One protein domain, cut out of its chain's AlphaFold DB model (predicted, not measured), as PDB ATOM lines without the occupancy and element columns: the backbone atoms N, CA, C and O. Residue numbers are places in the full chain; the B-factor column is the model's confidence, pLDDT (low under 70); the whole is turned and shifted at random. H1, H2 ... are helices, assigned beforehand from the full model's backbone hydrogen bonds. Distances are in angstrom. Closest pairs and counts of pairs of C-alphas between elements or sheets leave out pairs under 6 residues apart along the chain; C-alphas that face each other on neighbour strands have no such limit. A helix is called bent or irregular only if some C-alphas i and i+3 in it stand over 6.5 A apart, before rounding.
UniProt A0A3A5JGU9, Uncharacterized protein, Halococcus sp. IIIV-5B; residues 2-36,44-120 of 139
ATOM      1  N   VAL A   2     236.295 126.951 329.277       57.31
ATOM      2  CA  VAL A   2     235.404 126.768 328.098       57.31
ATOM      3  C   VAL A   2     235.301 128.003 327.178       57.31
ATOM      4  O   VAL A   2     235.438 127.868 325.964       57.31
ATOM      5  N   CYS A   3     235.185 129.218 327.726       75.44
ATOM      6  CA  CYS A   3     235.045 130.436 326.909       75.44
ATOM      7  C   CYS A   3     236.264 130.740 326.017       75.44
ATOM      8  O   CYS A   3     236.098 131.242 324.906       75.44
ATOM      9  N   ARG A   4     237.492 130.418 326.462       74.81
ATOM     10  CA  ARG A   4     238.718 130.671 325.679       74.81
ATOM     11  C   ARG A   4     238.847 129.699 324.504       74.81
ATOM     12  O   ARG A   4     239.164 130.131 323.399       74.81
ATOM     13  N   ARG A   5     238.551 128.411 324.719       78.31
ATOM     14  CA  ARG A   5     238.567 127.403 323.645       78.31
ATOM     15  C   ARG A   5     237.445 127.620 322.632       78.31
ATOM     16  O   ARG A   5     237.722 127.561 321.442       78.31
ATOM     17  N   ILE A   6     236.223 127.947 323.067       83.88
ATOM     18  CA  ILE A   6     235.117 128.256 322.139       83.88
ATOM     19  C   ILE A   6     235.474 129.449 321.251       83.88
ATOM     20  O   ILE A   6     235.290 129.383 320.039       83.88
ATOM     21  N   LYS A   7     236.045 130.512 321.830       83.75
ATOM     22  CA  LYS A   7     236.508 131.666 321.054       83.75
ATOM     23  C   LYS A   7     237.576 131.271 320.027       83.75
ATOM     24  O   LYS A   7     237.471 131.665 318.873       83.75
ATOM     25  N   ALA A   8     238.562 130.463 320.424       84.31
ATOM     26  CA  ALA A   8     239.605 129.975 319.520       84.31
ATOM     27  C   ALA A   8     239.040 129.116 318.371       84.31
ATOM     28  O   ALA A   8     239.453 129.283 317.228       84.31
ATOM     29  N   ILE A   9     238.065 128.247 318.658       86.31
ATOM     30  CA  ILE A   9     237.373 127.428 317.651       86.31
ATOM     31  C   ILE A   9     236.557 128.308 316.701       86.31
ATOM     32  O   ILE A   9     236.582 128.084 315.494       86.31
ATOM     33  N   PHE A  10     235.863 129.324 317.216       89.12
ATOM     34  CA  PHE A  10     235.109 130.260 316.386       89.12
ATOM     35  C   PHE A  10     236.031 131.065 315.466       89.12
ATOM     36  O   PHE A  10     235.759 131.176 314.275       89.12
ATOM     37  N   GLU A  11     237.155 131.570 315.983       87.56
ATOM     38  CA  GLU A  11     238.165 132.259 315.172       87.56
ATOM     39  C   GLU A  11     238.789 131.336 314.120       87.56
ATOM     40  O   GLU A  11     239.006 131.764 312.989       87.56
ATOM     41  N   PHE A  12     239.028 130.066 314.455       89.88
ATOM     42  CA  PHE A  12     239.477 129.063 313.493       89.88
ATOM     43  C   PHE A  12     238.439 128.838 312.386       89.88
ATOM     44  O   PHE A  12     238.766 128.958 311.206       89.88
ATOM     45  N   ALA A  13     237.186 128.559 312.749       89.38
ATOM     46  CA  ALA A  13     236.108 128.305 311.798       89.38
ATOM     47  C   ALA A  13     235.853 129.518 310.892       89.38
ATOM     48  O   ALA A  13     235.749 129.369 309.674       89.38
ATOM     49  N   LEU A  14     235.822 130.720 311.472       90.44
ATOM     50  CA  LEU A  14     235.688 131.970 310.734       90.44
ATOM     51  C   LEU A  14     236.890 132.202 309.812       90.44
ATOM     52  O   LEU A  14     236.700 132.557 308.654       90.44
ATOM     53  N   GLY A  15     238.115 131.957 310.283       86.75
ATOM     54  CA  GLY A  15     239.327 132.087 309.476       86.75
ATOM     55  C   GLY A  15     239.331 131.143 308.273       86.75
ATOM     56  O   GLY A  15     239.596 131.576 307.153       86.75
ATOM     57  N   VAL A  16     238.961 129.875 308.471       90.44
ATOM     58  CA  VAL A  16     238.815 128.890 307.385       90.44
ATOM     59  C   VAL A  16     237.721 129.315 306.405       90.44
ATOM     60  O   VAL A  16     237.922 129.234 305.192       90.44
ATOM     61  N   PHE A  17     236.582 129.794 306.911       92.44
ATOM     62  CA  PHE A  17     235.484 130.285 306.083       92.44
ATOM     63  C   PHE A  17     235.913 131.478 305.223       92.44
ATOM     64  O   PHE A  17     235.735 131.439 304.008       92.44
ATOM     65  N   VAL A  18     236.535 132.497 305.824       89.62
ATOM     66  CA  VAL A  18     237.031 133.689 305.119       89.62
ATOM     67  C   VAL A  18     238.087 133.306 304.087       89.62
ATOM     68  O   VAL A  18     237.996 133.741 302.943       89.62
ATOM     69  N   LEU A  19     239.048 132.449 304.441       88.94
ATOM     70  CA  LEU A  19     240.083 132.000 303.510       88.94
ATOM     71  C   LEU A  19     239.471 131.287 302.298       88.94
ATOM     72  O   LEU A  19     239.798 131.596 301.153       88.94
ATOM     73  N   ARG A  20     238.534 130.364 302.541       90.50
ATOM     74  CA  ARG A  20     237.827 129.643 301.478       90.50
ATOM     75  C   ARG A  20     236.978 130.581 300.626       90.50
ATOM     76  O   ARG A  20     236.950 130.414 299.409       90.50
ATOM     77  N   PHE A  21     236.308 131.551 301.244       89.88
ATOM     78  CA  PHE A  21     235.519 132.563 300.551       89.88
ATOM     79  C   PHE A  21     236.402 133.408 299.627       89.88
ATOM     80  O   PHE A  21     236.126 133.473 298.437       89.88
ATOM     81  N   VAL A  22     237.515 133.954 300.125       87.88
ATOM     82  CA  VAL A  22     238.446 134.772 299.327       87.88
ATOM     83  C   VAL A  22     239.030 133.980 298.159       87.88
ATOM     84  O   VAL A  22     239.024 134.468 297.031       87.88
ATOM     85  N   LEU A  23     239.492 132.746 298.389       87.94
ATOM     86  CA  LEU A  23     240.018 131.892 297.317       87.94
ATOM     87  C   LEU A  23     238.952 131.573 296.262       87.94
ATOM     88  O   LEU A  23     239.249 131.573 295.070       87.94
ATOM     89  N   ARG A  24     237.705 131.332 296.685       88.25
ATOM     90  CA  ARG A  24     236.588 131.072 295.770       88.25
ATOM     91  C   ARG A  24     236.237 132.310 294.951       88.25
ATOM     92  O   ARG A  24     236.143 132.193 293.738       88.25
ATOM     93  N   THR A  25     236.101 133.470 295.586       87.19
ATOM     94  CA  THR A  25     235.806 134.731 294.896       87.19
ATOM     95  C   THR A  25     236.901 135.069 293.897       87.19
ATOM     96  O   THR A  25     236.591 135.400 292.764       87.19
ATOM     97  N   ARG A  26     238.180 134.905 294.266       86.88
ATOM     98  CA  ARG A  26     239.297 135.114 293.335       86.88
ATOM     99  C   ARG A  26     239.280 134.142 292.162       86.88
ATOM    100  O   ARG A  26     239.587 134.562 291.055       86.88
ATOM    101  N   LYS A  27     238.920 132.873 292.386       87.25
ATOM    102  CA  LYS A  27     238.768 131.899 291.299       87.25
ATOM    103  C   LYS A  27     237.641 132.303 290.348       87.25
ATOM    104  O   LYS A  27     237.864 132.324 289.149       87.25
ATOM    105  N   SER A  28     236.473 132.660 290.881       85.88
ATOM    106  CA  SER A  28     235.338 133.107 290.068       85.88
ATOM    107  C   SER A  28     235.627 134.411 289.321       85.88
ATOM    108  O   SER A  28     235.205 134.551 288.184       85.88
ATOM    109  N   LEU A  29     236.375 135.342 289.924       85.94
ATOM    110  CA  LEU A  29     236.815 136.563 289.243       85.94
ATOM    111  C   LEU A  29     237.816 136.271 288.125       85.94
ATOM    112  O   LEU A  29     237.764 136.921 287.097       85.94
ATOM    113  N   ALA A  30     238.729 135.320 288.332       83.81
ATOM    114  CA  ALA A  30     239.681 134.923 287.301       83.81
ATOM    115  C   ALA A  30     238.981 134.245 286.114       83.81
ATOM    116  O   ALA A  30     239.326 134.533 284.981       83.81
ATOM    117  N   GLU A  31     237.988 133.392 286.381       83.94
ATOM    118  CA  GLU A  31     237.162 132.747 285.350       83.94
ATOM    119  C   GLU A  31     236.333 133.780 284.571       83.94
ATOM    120  O   GLU A  31     236.329 133.764 283.349       83.94
ATOM    121  N   TYR A  32     235.728 134.753 285.261       83.56
ATOM    122  CA  TYR A  32     235.003 135.850 284.614       83.56
ATOM    123  C   TYR A  32     235.914 136.781 283.797       83.56
ATOM    124  O   TYR A  32     235.550 137.193 282.705       83.56
ATOM    125  N   ALA A  33     237.100 137.118 284.310       83.50
ATOM    126  CA  ALA A  33     238.048 137.970 283.596       83.50
ATOM    127  C   ALA A  33     238.573 137.298 282.315       83.50
ATOM    128  O   ALA A  33     238.719 137.970 281.299       83.50
ATOM    129  N   ASP A  34     238.785 135.978 282.354       82.75
ATOM    130  CA  ASP A  34     239.152 135.161 281.188       82.75
ATOM    131  C   ASP A  34     238.018 135.110 280.144       82.75
ATOM    132  O   ASP A  34     238.274 135.157 278.947       82.75
ATOM    133  N   GLU A  35     236.751 135.088 280.579       81.56
ATOM    134  CA  GLU A  35     235.587 135.134 279.678       81.56
ATOM    135  C   GLU A  35     235.390 136.494 278.980       81.56
ATOM    136  O   GLU A  35     234.789 136.544 277.903       81.56
ATOM    137  N   VAL A  36     235.845 137.594 279.589       85.25
ATOM    138  CA  VAL A  36     235.577 138.975 279.137       85.25
ATOM    139  C   VAL A  36     236.845 139.686 278.623       85.25
ATOM    140  O   VAL A  36     236.785 140.861 278.274       85.25
ATOM    141  N   LEU A  44     249.116 137.605 293.349       82.50
ATOM    142  CA  LEU A  44     249.475 137.350 294.742       82.50
ATOM    143  C   LEU A  44     250.979 137.553 294.935       82.50
ATOM    144  O   LEU A  44     251.793 136.999 294.203       82.50
ATOM    145  N   SER A  45     251.334 138.313 295.965       85.62
ATOM    146  CA  SER A  45     252.704 138.541 296.401       85.62
ATOM    147  C   SER A  45     253.087 137.501 297.462       85.62
ATOM    148  O   SER A  45     252.555 137.545 298.578       85.62
ATOM    149  N   PRO A  46     254.021 136.573 297.172       85.44
ATOM    150  CA  PRO A  46     254.456 135.571 298.145       85.44
ATOM    151  C   PRO A  46     255.048 136.201 299.409       85.44
ATOM    152  O   PRO A  46     254.833 135.699 300.512       85.44
ATOM    153  N   SER A  47     255.749 137.332 299.265       85.56
ATOM    154  CA  SER A  47     256.306 138.078 300.396       85.56
ATOM    155  C   SER A  47     255.210 138.711 301.250       85.56
ATOM    156  O   SER A  47     255.289 138.635 302.473       85.56
ATOM    157  N   GLY A  48     254.151 139.253 300.636       86.06
ATOM    158  CA  GLY A  48     252.978 139.752 301.358       86.06
ATOM    159  C   GLY A  48     252.309 138.657 302.188       86.06
ATOM    160  O   GLY A  48     252.067 138.854 303.379       86.06
ATOM    161  N   ILE A  49     252.105 137.472 301.602       89.44
ATOM    162  CA  ILE A  49     251.537 136.312 302.307       89.44
ATOM    163  C   ILE A  49     252.427 135.897 303.484       89.44
ATOM    164  O   ILE A  49     251.933 135.729 304.600       89.44
ATOM    165  N   ALA A  50     253.736 135.752 303.260       90.62
ATOM    166  CA  ALA A  50     254.671 135.331 304.300       90.62
ATOM    167  C   ALA A  50     254.723 136.329 305.468       90.62
ATOM    168  O   ALA A  50     254.590 135.931 306.626       90.62
ATOM    169  N   ILE A  51     254.850 137.628 305.173       90.00
ATOM    170  CA  ILE A  51     254.890 138.688 306.188       90.00
ATOM    171  C   ILE A  51     253.572 138.724 306.966       90.00
ATOM    172  O   ILE A  51     253.592 138.725 308.197       90.00
ATOM    173  N   GLY A  52     252.430 138.683 306.274       89.44
ATOM    174  CA  GLY A  52     251.116 138.645 306.915       89.44
ATOM    175  C   GLY A  52     250.961 137.454 307.861       89.44
ATOM    176  O   GLY A  52     250.514 137.618 308.997       89.44
ATOM    177  N   ALA A  53     251.388 136.263 307.434       91.69
ATOM    178  CA  ALA A  53     251.302 135.049 308.241       91.69
ATOM    179  C   ALA A  53     252.154 135.131 309.512       91.69
ATOM    180  O   ALA A  53     251.647 134.867 310.604       91.69
ATOM    181  N   VAL A  54     253.417 135.551 309.391       93.12
ATOM    182  CA  VAL A  54     254.324 135.708 310.539       93.12
ATOM    183  C   VAL A  54     253.799 136.762 311.511       93.12
ATOM    184  O   VAL A  54     253.742 136.510 312.714       93.12
ATOM    185  N   MET A  55     253.354 137.918 311.014       89.94
ATOM    186  CA  MET A  55     252.819 138.979 311.871       89.94
ATOM    187  C   MET A  55     251.561 138.532 312.614       89.94
ATOM    188  O   MET A  55     251.409 138.807 313.806       89.94
ATOM    189  N   SER A  56     250.679 137.785 311.952       90.38
ATOM    190  CA  SER A  56     249.486 137.221 312.582       90.38
ATOM    191  C   SER A  56     249.827 136.192 313.661       90.38
ATOM    192  O   SER A  56     249.251 136.243 314.748       90.38
ATOM    193  N   LEU A  57     250.810 135.319 313.414       91.19
ATOM    194  CA  LEU A  57     251.313 134.367 314.409       91.19
ATOM    195  C   LEU A  57     251.844 135.092 315.650       91.19
ATOM    196  O   LEU A  57     251.387 134.827 316.760       91.19
ATOM    197  N   VAL A  58     252.758 136.045 315.460       89.50
ATOM    198  CA  VAL A  58     253.397 136.788 316.557       89.50
ATOM    199  C   VAL A  58     252.370 137.592 317.350       89.50
ATOM    200  O   VAL A  58     252.338 137.514 318.576       89.50
ATOM    201  N   THR A  59     251.495 138.341 316.678       86.94
ATOM    202  CA  THR A  59     250.491 139.175 317.362       86.94
ATOM    203  C   THR A  59     249.470 138.339 318.131       86.94
ATOM    204  O   THR A  59     249.097 138.703 319.250       86.94
ATOM    205  N   THR A  60     249.046 137.200 317.579       86.19
ATOM    206  CA  THR A  60     248.109 136.291 318.254       86.19
ATOM    207  C   THR A  60     248.777 135.604 319.443       86.19
ATOM    208  O   THR A  60     248.181 135.525 320.516       86.19
ATOM    209  N   TRP A  61     250.041 135.205 319.301       86.75
ATOM    210  CA  TRP A  61     250.835 134.627 320.382       86.75
ATOM    211  C   TRP A  61     251.057 135.603 321.545       86.75
ATOM    212  O   TRP A  61     250.777 135.259 322.693       86.75
ATOM    213  N   LEU A  62     251.468 136.845 321.259       86.69
ATOM    214  CA  LEU A  62     251.623 137.901 322.270       86.69
ATOM    215  C   LEU A  62     250.307 138.187 323.005       86.69
ATOM    216  O   LEU A  62     250.306 138.378 324.221       86.69
ATOM    217  N   SER A  63     249.191 138.189 322.270       82.44
ATOM    218  CA  SER A  63     247.857 138.390 322.844       82.44
ATOM    219  C   SER A  63     247.442 137.240 323.762       82.44
ATOM    220  O   SER A  63     246.879 137.484 324.830       82.44
ATOM    221  N   ASP A  64     247.707 135.992 323.369       82.94
ATOM    222  CA  ASP A  64     247.336 134.813 324.156       82.94
ATOM    223  C   ASP A  64     248.200 134.667 325.417       82.94
ATOM    224  O   ASP A  64     247.664 134.333 326.477       82.94
ATOM    225  N   LEU A  65     249.493 135.000 325.332       82.81
ATOM    226  CA  LEU A  65     250.407 135.076 326.477       82.81
ATOM    227  C   LEU A  65     250.122 136.246 327.429       82.81
ATOM    228  O   LEU A  65     250.724 136.309 328.497       82.81
ATOM    229  N   ASP A  66     249.214 137.155 327.063       81.12
ATOM    230  CA  ASP A  66     248.916 138.379 327.815       81.12
ATOM    231  C   ASP A  66     250.154 139.270 328.023       81.12
ATOM    232  O   ASP A  66     250.318 139.944 329.046       81.12
ATOM    233  N   VAL A  67     251.052 139.284 327.033       75.81
ATOM    234  CA  VAL A  67     252.252 140.123 327.071       75.81
ATOM    235  C   VAL A  67     251.822 141.584 327.170       75.81
ATOM    236  O   VAL A  67     250.912 142.030 326.473       75.81
ATOM    237  N   LEU A  68     252.460 142.335 328.073       75.31
ATOM    238  CA  LEU A  68     252.121 143.728 328.387       75.31
ATOM    239  C   LEU A  68     250.680 143.946 328.882       75.31
ATOM    240  O   LEU A  68     250.191 145.078 328.812       75.31
ATOM    241  N   ALA A  69     250.000 142.927 329.420       78.25
ATOM    242  CA  ALA A  69     248.617 143.055 329.888       78.25
ATOM    243  C   ALA A  69     247.660 143.537 328.774       78.25
ATOM    244  O   ALA A  69     246.706 144.284 329.015       78.25
ATOM    245  N   VAL A  70     247.936 143.154 327.519       75.75
ATOM    246  CA  VAL A  70     247.108 143.509 326.355       75.75
ATOM    247  C   VAL A  70     245.701 142.926 326.484       75.75
ATOM    248  O   VAL A  70     244.739 143.549 326.037       75.75
ATOM    249  N   ARG A  71     245.539 141.767 327.132       71.56
ATOM    250  CA  ARG A  71     244.227 141.145 327.346       71.56
ATOM    251  C   ARG A  71     243.506 141.750 328.548       71.56
ATOM    252  O   ARG A  71     242.293 141.943 328.486       71.56
ATOM    253  N   THR A  72     244.237 142.049 329.620       76.44
ATOM    254  CA  THR A  72     243.682 142.526 330.900       76.44
ATOM    255  C   THR A  72     243.392 144.027 330.920       76.44
ATOM    256  O   THR A  72     242.435 144.457 331.559       76.44
ATOM    257  N   ASN A  73     244.142 144.848 330.180       81.00
ATOM    258  CA  ASN A  73     243.935 146.294 330.130       81.00
ATOM    259  C   ASN A  73     243.230 146.730 328.836       81.00
ATOM    260  O   ASN A  73     243.808 146.714 327.749       81.00
ATOM    261  N   ARG A  74     241.993 147.230 328.961       80.56
ATOM    262  CA  ARG A  74     241.161 147.669 327.825       80.56
ATOM    263  C   ARG A  74     241.822 148.750 326.960       80.56
ATOM    264  O   ARG A  74     241.654 148.722 325.745       80.56
ATOM    265  N   ARG A  75     242.592 149.676 327.549       84.81
ATOM    266  CA  ARG A  75     243.301 150.729 326.793       84.81
ATOM    267  C   ARG A  75     244.436 150.140 325.958       84.81
ATOM    268  O   ARG A  75     244.569 150.479 324.787       84.81
ATOM    269  N   ARG A  76     245.214 149.226 326.547       83.81
ATOM    270  CA  ARG A  76     246.309 148.531 325.849       83.81
ATOM    271  C   ARG A  76     245.778 147.619 324.754       83.81
ATOM    272  O   ARG A  76     246.355 147.588 323.676       83.81
ATOM    273  N   ARG A  77     244.633 146.974 324.988       81.25
ATOM    274  CA  ARG A  77     243.918 146.207 323.968       81.25
ATOM    275  C   ARG A  77     243.555 147.061 322.756       81.25
ATOM    276  O   ARG A  77     243.852 146.670 321.639       81.25
ATOM    277  N   ILE A  78     242.940 148.226 322.970       85.38
ATOM    278  CA  ILE A  78     242.544 149.120 321.870       85.38
ATOM    279  C   ILE A  78     243.773 149.593 321.085       85.38
ATOM    280  O   ILE A  78     243.763 149.539 319.861       85.38
ATOM    281  N   LEU A  79     244.840 150.006 321.777       86.56
ATOM    282  CA  LEU A  79     246.095 150.406 321.129       86.56
ATOM    283  C   LEU A  79     246.706 149.265 320.313       86.56
ATOM    284  O   LEU A  79     247.158 149.486 319.195       86.56
ATOM    285  N   PHE A  80     246.695 148.048 320.852       84.81
ATOM    286  CA  PHE A  80     247.214 146.873 320.167       84.81
ATOM    287  C   PHE A  80     246.424 146.555 318.891       84.81
ATOM    288  O   PHE A  80     247.025 146.342 317.843       84.81
ATOM    289  N   GLU A  81     245.090 146.587 318.955       83.00
ATOM    290  CA  GLU A  81     244.230 146.379 317.780       83.00
ATOM    291  C   GLU A  81     244.421 147.486 316.730       83.00
ATOM    292  O   GLU A  81     244.441 147.203 315.535       83.00
ATOM    293  N   LEU A  82     244.631 148.736 317.161       85.50
ATOM    294  CA  LEU A  82     244.909 149.863 316.267       85.50
ATOM    295  C   LEU A  82     246.252 149.705 315.539       85.50
ATOM    296  O   LEU A  82     246.354 149.951 314.340       85.50
ATOM    297  N   VAL A  83     247.293 149.270 316.252       85.44
ATOM    298  CA  VAL A  83     248.595 148.974 315.636       85.44
ATOM    299  C   VAL A  83     248.456 147.805 314.666       85.44
ATOM    300  O   VAL A  83     248.958 147.877 313.547       85.44
ATOM    301  N   ARG A  84     247.741 146.748 315.063       82.06
ATOM    302  CA  ARG A  84     247.515 145.560 314.234       82.06
ATOM    303  C   ARG A  84     246.790 145.892 312.929       82.06
ATOM    304  O   ARG A  84     247.189 145.380 311.886       82.06
ATOM    305  N   SER A  85     245.766 146.748 312.961       80.62
ATOM    306  CA  SER A  85     245.031 147.136 311.750       80.62
ATOM    307  C   SER A  85     245.875 147.983 310.793       80.62
ATOM    308  O   SER A  85     245.766 147.825 309.581       80.62
ATOM    309  N   GLY A  86     246.768 148.829 311.318       81.81
ATOM    310  CA  GLY A  86     247.634 149.690 310.509       81.81
ATOM    311  C   GLY A  86     248.836 148.990 309.862       81.81
ATOM    312  O   GLY A  86     249.416 149.530 308.922       81.81
ATOM    313  N   GLN A  87     249.225 147.797 310.328       83.38
ATOM    314  CA  GLN A  87     250.444 147.113 309.870       83.38
ATOM    315  C   GLN A  87     250.463 146.847 308.362       83.38
ATOM    316  O   GLN A  87     251.486 147.090 307.727       83.38
ATOM    317  N   GLY A  88     249.343 146.401 307.784       75.94
ATOM    318  CA  GLY A  88     249.258 146.099 306.350       75.94
ATOM    319  C   GLY A  88     249.593 147.315 305.485       75.94
ATOM    320  O   GLY A  88     250.475 147.239 304.632       75.94
ATOM    321  N   GLY A  89     248.978 148.462 305.786       79.75
ATOM    322  CA  GLY A  89     249.241 149.719 305.082       79.75
ATOM    323  C   GLY A  89     250.657 150.257 305.302       79.75
ATOM    324  O   GLY A  89     251.249 150.831 304.390       79.75
ATOM    325  N   VAL A  90     251.241 150.048 306.488       83.19
ATOM    326  CA  VAL A  90     252.638 150.427 306.752       83.19
ATOM    327  C   VAL A  90     253.591 149.592 305.903       83.19
ATOM    328  O   VAL A  90     254.449 150.164 305.240       83.19
ATOM    329  N   PHE A  91     253.434 148.267 305.871       80.88
ATOM    330  CA  PHE A  91     254.295 147.395 305.070       80.88
ATOM    331  C   PHE A  91     254.094 147.594 303.564       80.88
ATOM    332  O   PHE A  91     255.076 147.595 302.825       80.88
ATOM    333  N   ALA A  92     252.862 147.849 303.114       78.50
ATOM    334  CA  ALA A  92     252.558 148.111 301.709       78.50
ATOM    335  C   ALA A  92     253.342 149.313 301.153       78.50
ATOM    336  O   ALA A  92     253.818 149.254 300.020       78.50
ATOM    337  N   ARG A  93     253.567 150.360 301.965       82.50
ATOM    338  CA  ARG A  93     254.361 151.546 301.580       82.50
ATOM    339  C   ARG A  93     255.826 151.248 301.262       82.50
ATOM    340  O   ARG A  93     256.457 152.044 300.578       82.50
ATOM    341  N   PHE A  94     256.365 150.134 301.750       79.19
ATOM    342  CA  PHE A  94     257.746 149.724 301.483       79.19
ATOM    343  C   PHE A  94     257.869 148.798 300.269       79.19
ATOM    344  O   PHE A  94     258.956 148.297 299.988       79.19
ATOM    345  N   THR A  95     256.773 148.557 299.546       80.56
ATOM    346  CA  THR A  95     256.751 147.676 298.376       80.56
ATOM    347  C   THR A  95     256.410 148.440 297.107       80.56
ATOM    348  O   THR A  95     255.689 149.431 297.134       80.56
ATOM    349  N   SER A  96     256.918 147.956 295.976       77.94
ATOM    350  CA  SER A  96     256.665 148.535 294.654       77.94
ATOM    351  C   SER A  96     255.224 148.347 294.163       77.94
ATOM    352  O   SER A  96     254.812 149.029 293.232       77.94
ATOM    353  N   THR A  97     254.457 147.433 294.768       79.69
ATOM    354  CA  THR A  97     253.090 147.077 294.355       79.69
ATOM    355  C   THR A  97     252.140 147.007 295.566       79.69
ATOM    356  O   THR A  97     251.728 145.915 295.980       79.69
ATOM    357  N   PRO A  98     251.770 148.162 296.151       79.38
ATOM    358  CA  PRO A  98     251.092 148.237 297.448       79.38
ATOM    359  C   PRO A  98     249.736 147.515 297.484       79.38
ATOM    360  O   PRO A  98     249.467 146.802 298.445       79.38
ATOM    361  N   GLU A  99     248.923 147.609 296.427       79.75
ATOM    362  CA  GLU A  99     247.606 146.947 296.371       79.75
ATOM    363  C   GLU A  99     247.724 145.417 296.378       79.75
ATOM    364  O   GLU A  99     247.078 144.723 297.167       79.75
ATOM    365  N   SER A 100     248.621 144.875 295.545       81.31
ATOM    366  CA  SER A 100     248.903 143.436 295.513       81.31
ATOM    367  C   SER A 100     249.443 142.937 296.856       81.31
ATOM    368  O   SER A 100     249.120 141.829 297.298       81.31
ATOM    369  N   PHE A 101     250.245 143.768 297.529       85.56
ATOM    370  CA  PHE A 101     250.842 143.445 298.810       85.56
ATOM    371  C   PHE A 101     249.798 143.430 299.921       85.56
ATOM    372  O   PHE A 101     249.790 142.490 300.706       85.56
ATOM    373  N   GLU A 102     248.898 144.409 299.981       85.19
ATOM    374  CA  GLU A 102     247.884 144.511 301.033       85.19
ATOM    375  C   GLU A 102     246.899 143.336 300.995       85.19
ATOM    376  O   GLU A 102     246.644 142.699 302.022       85.19
ATOM    377  N   VAL A 103     246.434 142.957 299.799       84.69
ATOM    378  CA  VAL A 103     245.581 141.770 299.613       84.69
ATOM    379  C   VAL A 103     246.316 140.498 300.044       84.69
ATOM    380  O   VAL A 103     245.760 139.647 300.742       84.69
ATOM    381  N   SER A 104     247.588 140.381 299.664       88.31
ATOM    382  CA  SER A 104     248.436 139.236 300.007       88.31
ATOM    383  C   SER A 104     248.747 139.170 301.503       88.31
ATOM    384  O   SER A 104     248.715 138.092 302.091       88.31
ATOM    385  N   TYR A 105     248.978 140.319 302.137       88.25
ATOM    386  CA  TYR A 105     249.179 140.467 303.576       88.25
ATOM    387  C   TYR A 105     247.935 140.047 304.351       88.25
ATOM    388  O   TYR A 105     248.039 139.271 305.302       88.25
ATOM    389  N   GLY A 106     246.749 140.489 303.923       86.50
ATOM    390  CA  GLY A 106     245.480 140.070 304.515       86.50
ATOM    391  C   GLY A 106     245.285 138.555 304.432       86.50
ATOM    392  O   GLY A 106     245.013 137.907 305.446       86.50
ATOM    393  N   LEU A 107     245.508 137.971 303.251       89.31
ATOM    394  CA  LEU A 107     245.418 136.524 303.034       89.31
ATOM    395  C   LEU A 107     246.409 135.753 303.919       89.31
ATOM    396  O   LEU A 107     246.035 134.786 304.587       89.31
ATOM    397  N   GLY A 108     247.658 136.220 303.969       88.31
ATOM    398  CA  GLY A 108     248.702 135.694 304.838       88.31
ATOM    399  C   GLY A 108     248.312 135.753 306.307       88.31
ATOM    400  O   GLY A 108     248.424 134.758 307.017       88.31
ATOM    401  N   SER A 109     247.772 136.884 306.761       90.12
ATOM    402  CA  SER A 109     247.349 137.071 308.148       90.12
ATOM    403  C   SER A 109     246.238 136.102 308.555       90.12
ATOM    404  O   SER A 109     246.286 135.536 309.651       90.12
ATOM    405  N   VAL A 110     245.258 135.858 307.679       89.69
ATOM    406  CA  VAL A 110     244.208 134.855 307.926       89.69
ATOM    407  C   VAL A 110     244.810 133.450 307.966       89.69
ATOM    408  O   VAL A 110     244.488 132.678 308.866       89.69
ATOM    409  N   CYS A 111     245.729 133.128 307.053       91.00
ATOM    410  CA  CYS A 111     246.423 131.841 307.046       91.00
ATOM    411  C   CYS A 111     247.207 131.608 308.349       91.00
ATOM    412  O   CYS A 111     247.025 130.580 309.001       91.00
ATOM    413  N   GLY A 112     247.999 132.593 308.785       89.38
ATOM    414  CA  GLY A 112     248.743 132.536 310.043       89.38
ATOM    415  C   GLY A 112     247.831 132.349 311.257       89.38
ATOM    416  O   GLY A 112     248.135 131.535 312.124       89.38
ATOM    417  N   LEU A 113     246.675 133.022 311.286       90.69
ATOM    418  CA  LEU A 113     245.678 132.850 312.348       90.69
ATOM    419  C   LEU A 113     245.107 131.428 312.365       90.69
ATOM    420  O   LEU A 113     245.023 130.814 313.426       90.69
ATOM    421  N   VAL A 114     244.718 130.897 311.202       91.19
ATOM    422  CA  VAL A 114     244.161 129.542 311.072       91.19
ATOM    423  C   VAL A 114     245.177 128.501 311.530       91.19
ATOM    424  O   VAL A 114     244.835 127.642 312.340       91.19
ATOM    425  N   VAL A 115     246.428 128.606 311.073       92.00
ATOM    426  CA  VAL A 115     247.519 127.710 311.485       92.00
ATOM    427  C   VAL A 115     247.759 127.813 312.988       92.00
ATOM    428  O   VAL A 115     247.829 126.790 313.669       92.00
ATOM    429  N   TYR A 116     247.811 129.034 313.527       90.88
ATOM    430  CA  TYR A 116     247.986 129.249 314.958       90.88
ATOM    431  C   TYR A 116     246.854 128.625 315.771       90.88
ATOM    432  O   TYR A 116     247.130 127.949 316.750       90.88
ATOM    433  N   ARG A 117     245.588 128.821 315.382       88.69
ATOM    434  CA  ARG A 117     244.421 128.312 316.121       88.69
ATOM    435  C   ARG A 117     244.235 126.802 315.981       88.69
ATOM    436  O   ARG A 117     243.777 126.148 316.919       88.69
ATOM    437  N   LEU A 118     244.616 126.248 314.831       88.75
ATOM    438  CA  LEU A 118     244.708 124.806 314.639       88.75
ATOM    439  C   LEU A 118     245.706 124.215 315.636       88.75
ATOM    440  O   LEU A 118     245.387 123.262 316.343       88.75
ATOM    441  N   TRP A 119     246.893 124.818 315.733       90.25
ATOM    442  CA  TRP A 119     247.934 124.360 316.642       90.25
ATOM    443  C   TRP A 119     247.586 124.619 318.112       90.25
ATOM    444  O   TRP A 119     247.545 123.681 318.899       90.25
ATOM    445  N   PHE A 120     247.289 125.865 318.476       81.69
ATOM    446  CA  PHE A 120     246.885 126.336 319.800       81.69
ATOM    447  C   PHE A 120     245.390 126.679 319.812       81.69
ATOM    448  O   PHE A 120     244.957 127.745 319.375       81.69
TER     449      PHE A 120
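This is residues 2 to 36 and 44 to 120 of the 139 residues of an uncharacterized protein of Halococcus sp. IIIV-5B (UniProt A0A3A5JGU9). A long helix, H1, makes the longest axis, and residues 24 to 36 at its far end stick out from the body. H4 packs on H1 and crosses slantwise between it and H2, while H3 runs nearly antiparallel to H2 and meets H4 near its last residues. The printed part has 112 residues with four named helices, H1, H2, H3 and H4 along the chain, no named strand, and the class is all helix. It is only just compact, close to loose, with a radius of gyration of the C-alphas of 15.7 A, and elongated, spanning 52 by 34 by 20 A.

H1, residues 2 to 36, touches H4, residues 98 to 119, with residues 8 to 19 alone; the closest C-alphas, of Phe 12 and Val 114, are 5.3 A apart. They run opposite ways at a steep tilt of 38 degrees, only just past shallow. H4 is the hub, touching three helices. It touches H2, residues 46 to 64, the same way at a steep tilt of 45 degrees, closest at the C-alphas of Ile 49 and Gly 108, 3.9 A. H3, residues 74 to 92, touches H4 with residues 88 to 92 alone, closest at the C-alphas of Ala 92 and Pro 98, 4.5 A, opposite ways at a steep tilt of 48 degrees. The helix packing is mostly crossed, with no touching pair at a shallow tilt. H2 and H3 are close but not clearly touching, and H1 is apart from both. Every O i to N i+4 pair is within hydrogen-bond range in H1, H2 and H4, and 13 of 15 in H3.

H1 is 50.5 A long, from C-alpha 2 at (235.404, 126.768, 328.098). H2 is 27.0 A, H3 28.5 A and H4 30.8 A, ending at C-alpha 119 at (247.934, 124.360, 316.642). H3 has a kink of 31 degrees near residue 86 and is irregular, but only just: C-alphas 85 and 88 are 6.9 A apart.

The C-alphas farthest apart, of Val 36 and Ala 69, are 52.6 A apart. Residues 37 to 43, in the link from H1 to H2, are not printed; C-alphas 36 and 44 are 21.0 A apart across the cut. Of the links printed whole, H3 to H4 is tight and H2 to H3 short. Mean pLDDT of the printed part is 84.8, with residue 2 alone under 70.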